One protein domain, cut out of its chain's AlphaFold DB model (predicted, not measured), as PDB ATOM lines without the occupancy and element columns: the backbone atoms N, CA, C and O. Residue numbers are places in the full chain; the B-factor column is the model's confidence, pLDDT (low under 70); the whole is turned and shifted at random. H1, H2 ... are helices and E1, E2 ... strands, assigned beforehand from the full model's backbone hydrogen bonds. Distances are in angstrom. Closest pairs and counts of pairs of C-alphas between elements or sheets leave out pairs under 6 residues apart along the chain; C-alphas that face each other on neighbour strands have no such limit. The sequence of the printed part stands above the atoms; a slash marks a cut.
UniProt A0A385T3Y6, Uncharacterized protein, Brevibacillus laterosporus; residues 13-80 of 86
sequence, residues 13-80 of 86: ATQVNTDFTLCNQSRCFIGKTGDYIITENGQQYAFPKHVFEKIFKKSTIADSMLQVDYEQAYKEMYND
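What this domain is: This is residues 13 to 80 of the 86 residues of an uncharacterized protein of Brevibacillus laterosporus (UniProt A0A385T3Y6). A small three-stranded sheet, E1, E4 and E5, has the hairpin of E2 and E3 near its E5 and the short helix H1 standing up from it over E4. A long link, residues 56 to 69, then runs out to H2, which lies at the far end of the longest axis. The 68 printed residues include five named strands followed by two named helices; the class is mixed, helices and strands. The sheet's order is E1, E4, E5, antiparallel throughout. The whole is loose, with a radius of gyration of the C-alphas of 14.7 A, and elongated, spanning 39 by 24 by 17 A.

How they stand to each other: E4, residues 36 to 40, is the sheet's inner strand. It forms a hairpin with E5, residues 43 to 47, at 154 degrees; N 38 and O 45 are 2.8 A apart. E1, residues 13 to 15, is antiparallel to E4, with N 14 and O 37 at 2.9 A. E2, residues 20 to 23, and E3, residues 28 to 31, form a hairpin, with N 29 and O 22 at 2.8 A. The closest C-alphas of E3 and E5, Phe 29 and Ala 46, are 6.8 A apart. H1, residues 49 to 55, is on the sheet at a height of 8.6 A. H2, residues 70 to 78, is not on it. In H1 and H2 every O i to N i+4 pair is within hydrogen-bond range.

Where its parts are: E1 begins at C-alpha 13, (35.117, -44.887, 16.257). E4 is 12.9 A long, E5 13.4 A and H2 12.5 A. H2 ends at C-alpha 78, (29.125, -26.666, 26.228).

The domain as a whole: The C-alphas farthest apart, Ser 26 and Asp 80, are 43.9 A apart. The printed part has no cut. Residues 66 to 72, of which 70 to 72 belong to H2, stand free. Residues 58 to 80 have pLDDT under 70.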
ATOM      1  N   ALA A  13      36.259 -44.124  16.726       86.44
ATOM      2  CA  ALA A  13      35.117 -44.887  16.257       86.44
ATOM      3  C   ALA A  13      35.019 -44.843  14.732       86.44
ATOM      4  O   ALA A  13      35.157 -43.790  14.111       86.44
ATOM      5  N   THR A  14      34.733 -45.989  14.126       90.25
ATOM      6  CA  THR A  14      34.425 -46.107  12.701       90.25
ATOM      7  C   THR A  14      32.972 -46.517  12.548       90.25
ATOM      8  O   THR A  14      32.555 -47.541  13.088       90.25
ATOM      9  N   GLN A  15      32.198 -45.720  11.812       93.50
ATOM     10  CA  GLN A  15      30.863 -46.127  11.396       93.50
ATOM     11  C   GLN A  15      30.987 -47.163  10.283       93.50
ATOM     12  O   GLN A  15      31.625 -46.909   9.260       93.50
ATOM     13  N   VAL A  16      30.381 -48.326  10.477       94.62
ATOM     14  CA  VAL A  16      30.447 -49.424   9.514       94.62
ATOM     15  C   VAL A  16      29.334 -49.249   8.484       94.62
ATOM     16  O   VAL A  16      28.192 -48.947   8.822       94.62
ATOM     17  N   ASN A  17      29.655 -49.421   7.205       95.25
ATOM     18  CA  ASN A  17      28.735 -49.206   6.081       95.25
ATOM     19  C   ASN A  17      28.105 -50.499   5.536       95.25
ATOM     20  O   ASN A  17      27.446 -50.473   4.500       95.25
ATOM     21  N   THR A  18      28.338 -51.618   6.210       94.81
ATOM     22  CA  THR A  18      27.840 -52.949   5.862       94.81
ATOM     23  C   THR A  18      27.474 -53.695   7.140       94.81
ATOM     24  O   THR A  18      27.923 -53.331   8.230       94.81
ATOM     25  N   ASP A  19      26.640 -54.724   7.022       95.62
ATOM     26  CA  ASP A  19      26.338 -55.612   8.143       95.62
ATOM     27  C   ASP A  19      27.588 -56.425   8.509       95.62
ATOM     28  O   ASP A  19      28.355 -56.839   7.637       95.62
ATOM     29  N   PHE A  20      27.812 -56.648   9.802       93.50
ATOM     30  CA  PHE A  20      29.041 -57.271  10.284       93.50
ATOM     31  C   PHE A  20      28.802 -58.142  11.510       93.50
ATOM     32  O   PHE A  20      27.779 -58.067  12.187       93.50
ATOM     33  N   THR A  21      29.775 -58.990  11.824       94.88
ATOM     34  CA  THR A  21      29.814 -59.710  13.094       94.88
ATOM     35  C   THR A  21      31.166 -59.475  13.743       94.88
ATOM     36  O   THR A  21      32.197 -59.778  13.151       94.88
ATOM     37  N   LEU A  22      31.158 -58.927  14.957       91.06
ATOM     38  CA  LEU A  22      32.359 -58.730  15.758       91.06
ATOM     39  C   LEU A  22      32.353 -59.736  16.906       91.06
ATOM     40  O   LEU A  22      31.556 -59.618  17.835       91.06
ATOM     41  N   CYS A  23      33.240 -60.724  16.844       88.12
ATOM     42  CA  CYS A  23      33.407 -61.710  17.904       88.12
ATOM     43  C   CYS A  23      34.631 -61.384  18.758       88.12
ATOM     44  O   CYS A  23      35.722 -61.165  18.238       88.12
ATOM     45  N   ASN A  24      34.452 -61.396  20.075       80.19
ATOM     46  CA  ASN A  24      35.542 -61.476  21.039       80.19
ATOM     47  C   ASN A  24      35.581 -62.880  21.668       80.19
ATOM     48  O   ASN A  24      34.801 -63.756  21.298       80.19
ATOM     49  N   GLN A  25      36.483 -63.087  22.630       75.06
ATOM     50  CA  GLN A  25      36.791 -64.390  23.236       75.06
ATOM     51  C   GLN A  25      35.578 -65.193  23.740       75.06
ATOM     52  O   GLN A  25      35.703 -66.398  23.947       75.06
ATOM     53  N   SER A  26      34.413 -64.579  23.976       76.38
ATOM     54  CA  SER A  26      33.232 -65.317  24.454       76.38
ATOM     55  C   SER A  26      31.892 -64.838  23.900       76.38
ATOM     56  O   SER A  26      30.859 -65.410  24.247       76.38
ATOM     57  N   ARG A  27      31.858 -63.771  23.093       82.12
ATOM     58  CA  ARG A  27      30.610 -63.169  22.608       82.12
ATOM     59  C   ARG A  27      30.785 -62.628  21.200       82.12
ATOM     60  O   ARG A  27      31.800 -62.015  20.892       82.12
ATOM     61  N   CYS A  28      29.754 -62.801  20.385       89.81
ATOM     62  CA  CYS A  28      29.648 -62.167  19.082       89.81
ATOM     63  C   CYS A  28      28.560 -61.101  19.121       89.81
ATOM     64  O   CYS A  28      27.451 -61.343  19.594       89.81
ATOM     65  N   PHE A  29      28.889 -59.921  18.617       89.38
ATOM     66  CA  PHE A  29      27.941 -58.869  18.313       89.38
ATOM     67  C   PHE A  29      27.583 -58.954  16.832       89.38
ATOM     68  O   PHE A  29      28.476 -58.921  15.986       89.38
ATOM     69  N   ILE A  30      26.292 -59.058  16.523       94.50
ATOM     70  CA  ILE A  30      25.782 -58.993  15.151       94.50
ATOM     71  C   ILE A  30      25.375 -57.543  14.901       94.50
ATOM     72  O   ILE A  30      24.353 -57.085  15.413       94.50
ATOM     73  N   GLY A  31      26.217 -56.828  14.165       92.44
ATOM     74  CA  GLY A  31      26.038 -55.422  13.839       92.44
ATOM     75  C   GLY A  31      25.378 -55.218  12.490       92.44
ATOM     76  O   GLY A  31      25.476 -56.053  11.588       92.44
ATOM     77  N   LYS A  32      24.711 -54.077  12.352       95.81
ATOM     78  CA  LYS A  32      24.097 -53.642  11.101       95.81
ATOM     79  C   LYS A  32      24.832 -52.449  10.521       95.81
ATOM     80  O   LYS A  32      25.541 -51.716  11.211       95.81
ATOM     81  N   THR A  33      24.580 -52.220   9.243       96.69
ATOM     82  CA  THR A  33      24.950 -50.989   8.550       96.69
ATOM     83  C   THR A  33      24.556 -49.757   9.378       96.69
ATOM     84  O   THR A  33      23.394 -49.583   9.750       96.69
ATOM     85  N   GLY A  34      25.528 -48.888   9.653       94.00
ATOM     86  CA  GLY A  34      25.376 -47.662  10.436       94.00
ATOM     87  C   GLY A  34      25.786 -47.774  11.907       94.00
ATOM     88  O   GLY A  34      25.926 -46.728  12.548       94.00
ATOM     89  N   ASP A  35      25.998 -48.986  12.428       93.81
ATOM     90  CA  ASP A  35      26.566 -49.208  13.762       93.81
ATOM     91  C   ASP A  35      28.055 -48.825  13.800       93.81
ATOM     92  O   ASP A  35      28.715 -48.684  12.767       93.81
ATOM     93  N   TYR A  36      28.590 -48.631  15.005       92.75
ATOM     94  CA  TYR A  36      29.957 -48.151  15.207       92.75
ATOM     95  C   TYR A  36      30.845 -49.232  15.813       92.75
ATOM     96  O   TYR A  36      30.420 -49.966  16.707       92.75
ATOM     97  N   ILE A  37      32.102 -49.279  15.376       91.25
ATOM     98  CA  ILE A  37      33.175 -50.016  16.048       91.25
ATOM     99  C   ILE A  37      34.126 -49.003  16.680       91.25
ATOM    100  O   ILE A  37      34.696 -48.165  15.985       91.25
ATOM    101  N   ILE A  38      34.302 -49.096  17.992       88.38
ATOM    102  CA  ILE A  38      35.323 -48.379  18.750       88.38
ATOM    103  C   ILE A  38      36.580 -49.240  18.794       88.38
ATOM    104  O   ILE A  38      36.490 -50.428  19.104       88.38
ATOM    105  N   THR A  39      37.738 -48.641  18.520       82.56
ATOM    106  CA  THR A  39      39.043 -49.278  18.732       82.56
ATOM    107  C   THR A  39      39.807 -48.538  19.822       82.56
ATOM    108  O   THR A  39      40.108 -47.355  19.683       82.56
ATOM    109  N   GLU A  40      40.149 -49.242  20.896       79.25
ATOM    110  CA  GLU A  40      40.875 -48.697  22.040       79.25
ATOM    111  C   GLU A  40      41.937 -49.698  22.502       79.25
ATOM    112  O   GLU A  40      41.631 -50.860  22.753       79.25
ATOM    113  N   ASN A  41      43.200 -49.265  22.603       79.75
ATOM    114  CA  ASN A  41      44.321 -50.097  23.071       79.75
ATOM    115  C   ASN A  41      44.424 -51.473  22.368       79.75
ATOM    116  O   ASN A  41      44.770 -52.479  22.983       79.75
ATOM    117  N   GLY A  42      44.087 -51.526  21.074       78.06
ATOM    118  CA  GLY A  42      44.080 -52.757  20.275       78.06
ATOM    119  C   GLY A  42      42.862 -53.666  20.487       78.06
ATOM    120  O   GLY A  42      42.766 -54.703  19.834       78.06
ATOM    121  N   GLN A  43      41.920 -53.290  21.355       81.19
ATOM    122  CA  GLN A  43      40.633 -53.961  21.519       81.19
ATOM    123  C   GLN A  43      39.548 -53.266  20.702       81.19
ATOM    124  O   GLN A  43      39.585 -52.053  20.498       81.19
ATOM    125  N   GLN A  44      38.575 -54.049  20.236       87.12
ATOM    126  CA  GLN A  44      37.439 -53.556  19.467       87.12
ATOM    127  C   GLN A  44      36.128 -53.813  20.202       87.12
ATOM    128  O   GLN A  44      35.889 -54.913  20.709       87.12
ATOM    129  N   TYR A  45      35.259 -52.808  20.197       86.81
ATOM    130  CA  TYR A  45      33.919 -52.871  20.771       86.81
ATOM    131  C   TYR A  45      32.912 -52.375  19.746       86.81
ATOM    132  O   TYR A  45      33.132 -51.349  19.111       86.81
ATOM    133  N   ALA A  46      31.792 -53.074  19.600       91.00
ATOM    134  CA  ALA A  46      30.726 -52.659  18.701       91.00
ATOM    135  C   ALA A  46      29.560 -52.051  19.483       91.00
ATOM    136  O   ALA A  46      29.168 -52.562  20.534       91.00
ATOM    137  N   PHE A  47      28.999 -50.971  18.946       90.12
ATOM    138  CA  PHE A  47      27.862 -50.262  19.513       90.12
ATOM    139  C   PHE A  47      26.778 -50.059  18.456       90.12
ATOM    140  O   PHE A  47      27.081 -49.562  17.366       90.12
ATOM    141  N   PRO A  48      25.505 -50.344  18.785       92.75
ATOM    142  CA  PRO A  48      24.395 -49.930  17.947       92.75
ATOM    143  C   PRO A  48      24.402 -48.412  17.742       92.75
ATOM    144  O   PRO A  48      24.627 -47.668  18.701       92.75
ATOM    145  N   LYS A  49      24.074 -47.947  16.533       91.00
ATOM    146  CA  LYS A  49      24.065 -46.519  16.162       91.00
ATOM    147  C   LYS A  49      23.404 -45.623  17.212       91.00
ATOM    148  O   LYS A  49      24.004 -44.668  17.693       91.00
ATOM    149  N   HIS A  50      22.178 -45.969  17.604       87.00
ATOM    150  CA  HIS A  50      21.372 -45.183  18.541       87.00
ATOM    151  C   HIS A  50      21.974 -45.110  19.954       87.00
ATOM    152  O   HIS A  50      21.749 -44.138  20.669       87.00
ATOM    153  N   VAL A  51      22.729 -46.134  20.367       86.38
ATOM    154  CA  VAL A  51      23.439 -46.135  21.651       86.38
ATOM    155  C   VAL A  51      24.681 -45.263  21.538       86.38
ATOM    156  O   VAL A  51      24.896 -44.406  22.393       86.38
ATOM    157  N   PHE A  52      25.460 -45.439  20.467       86.62
ATOM    158  CA  PHE A  52      26.677 -44.671  20.234       86.62
ATOM    159  C   PHE A  52      26.389 -43.167  20.181       86.62
ATOM    160  O   PHE A  52      26.976 -42.411  20.941       86.62
ATOM    161  N   GLU A  53      25.420 -42.737  19.373       83.62
ATOM    162  CA  GLU A  53      25.086 -41.315  19.182       83.62
ATOM    163  C   GLU A  53      24.428 -40.669  20.414       83.62
ATOM    164  O   GLU A  53      24.428 -39.446  20.553       83.62
ATOM    165  N   LYS A  54      23.882 -41.474  21.335       80.94
ATOM    166  CA  LYS A  54      23.375 -40.989  22.626       80.94
ATOM    167  C   LYS A  54      24.500 -40.744  23.633       80.94
ATOM    168  O   LYS A  54      24.372 -39.861  24.479       80.94
ATOM    169  N   ILE A  55      25.554 -41.558  23.583       77.25
ATOM    170  CA  ILE A  55      26.652 -41.544  24.560       77.25
ATOM    171  C   ILE A  55      27.789 -40.631  24.091       77.25
ATOM    172  O   ILE A  55      28.346 -39.886  24.891       77.25
ATOM    173  N   PHE A  56      28.111 -40.661  22.800       75.94
ATOM    174  CA  PHE A  56      29.226 -39.939  22.210       75.94
ATOM    175  C   PHE A  56      28.719 -38.808  21.326       75.94
ATOM    176  O   PHE A  56      27.855 -38.994  20.467       75.94
ATOM    177  N   LYS A  57      29.314 -37.630  21.494       72.75
ATOM    178  CA  LYS A  57      29.170 -36.537  20.535       72.75
ATOM    179  C   LYS A  57      30.389 -36.509  19.631       72.75
ATOM    180  O   LYS A  57      31.515 -36.667  20.096       72.75
ATOM    181  N   LYS A  58      30.162 -36.277  18.338       68.38
ATOM    182  CA  LYS A  58      31.253 -36.078  17.385       68.38
ATOM    183  C   LYS A  58      32.039 -34.831  17.794       68.38
ATOM    184  O   LYS A  58      31.490 -33.733  17.801       68.38
ATOM    185  N   SER A  59      33.307 -35.021  18.137       64.88
ATOM    186  CA  SER A  59      34.237 -33.920  18.361       64.88
ATOM    187  C   SER A  59      34.717 -33.364  17.019       64.88
ATOM    188  O   SER A  59      34.955 -34.126  16.080       64.88
ATOM    189  N   THR A  60      34.857 -32.044  16.923       62.66
ATOM    190  CA  THR A  60      35.559 -31.353  15.824       62.66
ATOM    191  C   THR A  60      37.002 -31.002  16.192       62.66
ATOM    192  O   THR A  60      37.734 -30.462  15.364       62.66
ATOM    193  N   ILE A  61      37.412 -31.304  17.427       59.56
ATOM    194  CA  ILE A  61      38.761 -31.064  17.938       59.56
ATOM    195  C   ILE A  61      39.707 -32.049  17.253       59.56
ATOM    196  O   ILE A  61      39.478 -33.257  17.294       59.56
ATOM    197  N   ALA A  62      40.750 -31.525  16.612       54.94
ATOM    198  CA  ALA A  62      41.771 -32.335  15.960       54.94
ATOM    199  C   ALA A  62      42.526 -33.199  16.982       54.94
ATOM    200  O   ALA A  62      42.815 -32.733  18.084       54.94
ATOM    201  N   ASP A  63      42.920 -34.412  16.585       56.53
ATOM    202  CA  ASP A  63      43.599 -35.378  17.461       56.53
ATOM    203  C   ASP A  63      44.848 -34.810  18.154       56.53
ATOM    204  O   ASP A  63      45.135 -35.124  19.307       56.53
ATOM    205  N   SER A  64      45.563 -33.898  17.489       52.72
ATOM    206  CA  SER A  64      46.740 -33.210  18.035       52.72
ATOM    207  C   SER A  64      46.432 -32.258  19.197       52.72
ATOM    208  O   SER A  64      47.343 -31.866  19.918       52.72
ATOM    209  N   MET A  65      45.168 -31.865  19.371       51.00
ATOM    210  CA  MET A  65      44.692 -31.015  20.466       51.00
ATOM    211  C   MET A  65      44.071 -31.827  21.613       51.00
ATOM    212  O   MET A  65      43.768 -31.261  22.657       51.00
ATOM    213  N   LEU A  66      43.953 -33.156  21.473       55.69
ATOM    214  CA  LEU A  66      43.442 -34.054  22.520       55.69
ATOM    215  C   LEU A  66      44.385 -34.196  23.731       55.69
ATOM    216  O   LEU A  66      44.021 -34.833  24.714       55.69
ATOM    217  N   GLN A  67      45.585 -33.602  23.683       49.53
ATOM    218  CA  GLN A  67      46.475 -33.472  24.845       49.53
ATOM    219  C   GLN A  67      46.124 -32.296  25.763       49.53
ATOM    220  O   GLN A  67      46.706 -32.174  26.841       49.53
ATOM    221  N   VAL A  68      45.191 -31.428  25.369       48.81
ATOM    222  CA  VAL A  68      44.842 -30.248  26.156       48.81
ATOM    223  C   VAL A  68      43.626 -30.575  27.005       48.81
ATOM    224  O   VAL A  68      42.498 -30.563  26.526       48.81
ATOM    225  N   ASP A  69      43.927 -30.931  28.253       52.72
ATOM    226  CA  ASP A  69      43.080 -30.830  29.439       52.72
ATOM    227  C   ASP A  69      41.577 -30.995  29.155       52.72
ATOM    228  O   ASP A  69      40.875 -30.042  28.813       52.72
ATOM    229  N   TYR A  70      41.086 -32.232  29.285       52.38
ATOM    230  CA  TYR A  70      39.687 -32.639  29.081       52.38
ATOM    231  C   TYR A  70      38.658 -31.651  29.662       52.38
ATOM    232  O   TYR A  70      37.544 -31.531  29.147       52.38
ATOM    233  N   GLU A  71      39.024 -30.931  30.724       50.06
ATOM    234  CA  GLU A  71      38.197 -29.918  31.366       50.06
ATOM    235  C   GLU A  71      37.977 -28.660  30.502       50.06
ATOM    236  O   GLU A  71      36.885 -28.085  30.508       50.06
ATOM    237  N   GLN A  72      38.980 -28.234  29.731       54.41
ATOM    238  CA  GLN A  72      38.906 -27.058  28.863       54.41
ATOM    239  C   GLN A  72      38.116 -27.346  27.581       54.41
ATOM    240  O   GLN A  72      37.209 -26.585  27.242       54.41
ATOM    241  N   ALA A  73      38.356 -28.494  26.943       54.62
ATOM    242  CA  ALA A  73      37.582 -28.927  25.778       54.62
ATOM    243  C   ALA A  73      36.086 -29.123  26.105       54.62
ATOM    244  O   ALA A  73      35.211 -28.776  25.309       54.62
ATOM    245  N   TYR A  74      35.772 -29.623  27.308       54.78
ATOM    246  CA  TYR A  74      34.393 -29.722  27.790       54.78
ATOM    247  C   TYR A  74      33.745 -28.347  28.002       54.78
ATOM    248  O   TYR A  74      32.595 -28.144  27.609       54.78
ATOM    249  N   LYS A  75      34.476 -27.384  28.581       56.91
ATOM    250  CA  LYS A  75      33.989 -26.005  28.751       56.91
ATOM    251  C   LYS A  75      33.701 -25.345  27.402       56.91
ATOM    252  O   LYS A  75      32.660 -24.714  27.277       56.91
ATOM    253  N   GLU A  76      34.553 -25.516  26.397       57.75
ATOM    254  CA  GLU A  76      34.372 -24.902  25.071       57.75
ATOM    255  C   GLU A  76      33.198 -25.504  24.283       57.75
ATOM    256  O   GLU A  76      32.444 -24.769  23.655       57.75
ATOM    257  N   MET A  77      32.974 -26.822  24.365       55.62
ATOM    258  CA  MET A  77      31.878 -27.487  23.643       55.62
ATOM    259  C   MET A  77      30.482 -27.183  24.224       55.62
ATOM    260  O   MET A  77      29.479 -27.306  23.520       55.62
ATOM    261  N   TYR A  78      30.396 -26.837  25.513       54.66
ATOM    262  CA  TYR A  78      29.125 -26.666  26.228       54.66
ATOM    263  C   TYR A  78      28.861 -25.239  26.740       54.66
ATOM    264  O   TYR A  78      27.727 -24.957  27.124       54.66
ATOM    265  N   ASN A  79      29.843 -24.327  26.706       54.06
ATOM    266  CA  ASN A  79      29.646 -22.898  26.994       54.06
ATOM    267  C   ASN A  79      29.382 -22.054  25.735       54.06
ATOM    268  O   ASN A  79      29.764 -20.887  25.692       54.06
ATOM    269  N   ASP A  80      28.638 -22.583  24.762       46.19
ATOM    270  CA  ASP A  80      27.923 -21.757  23.779       46.19
ATOM    271  C   ASP A  80      26.760 -21.011  24.476       46.19
ATOM    272  O   ASP A  80      25.574 -21.214  24.218       46.19
TER     273      ASP A  80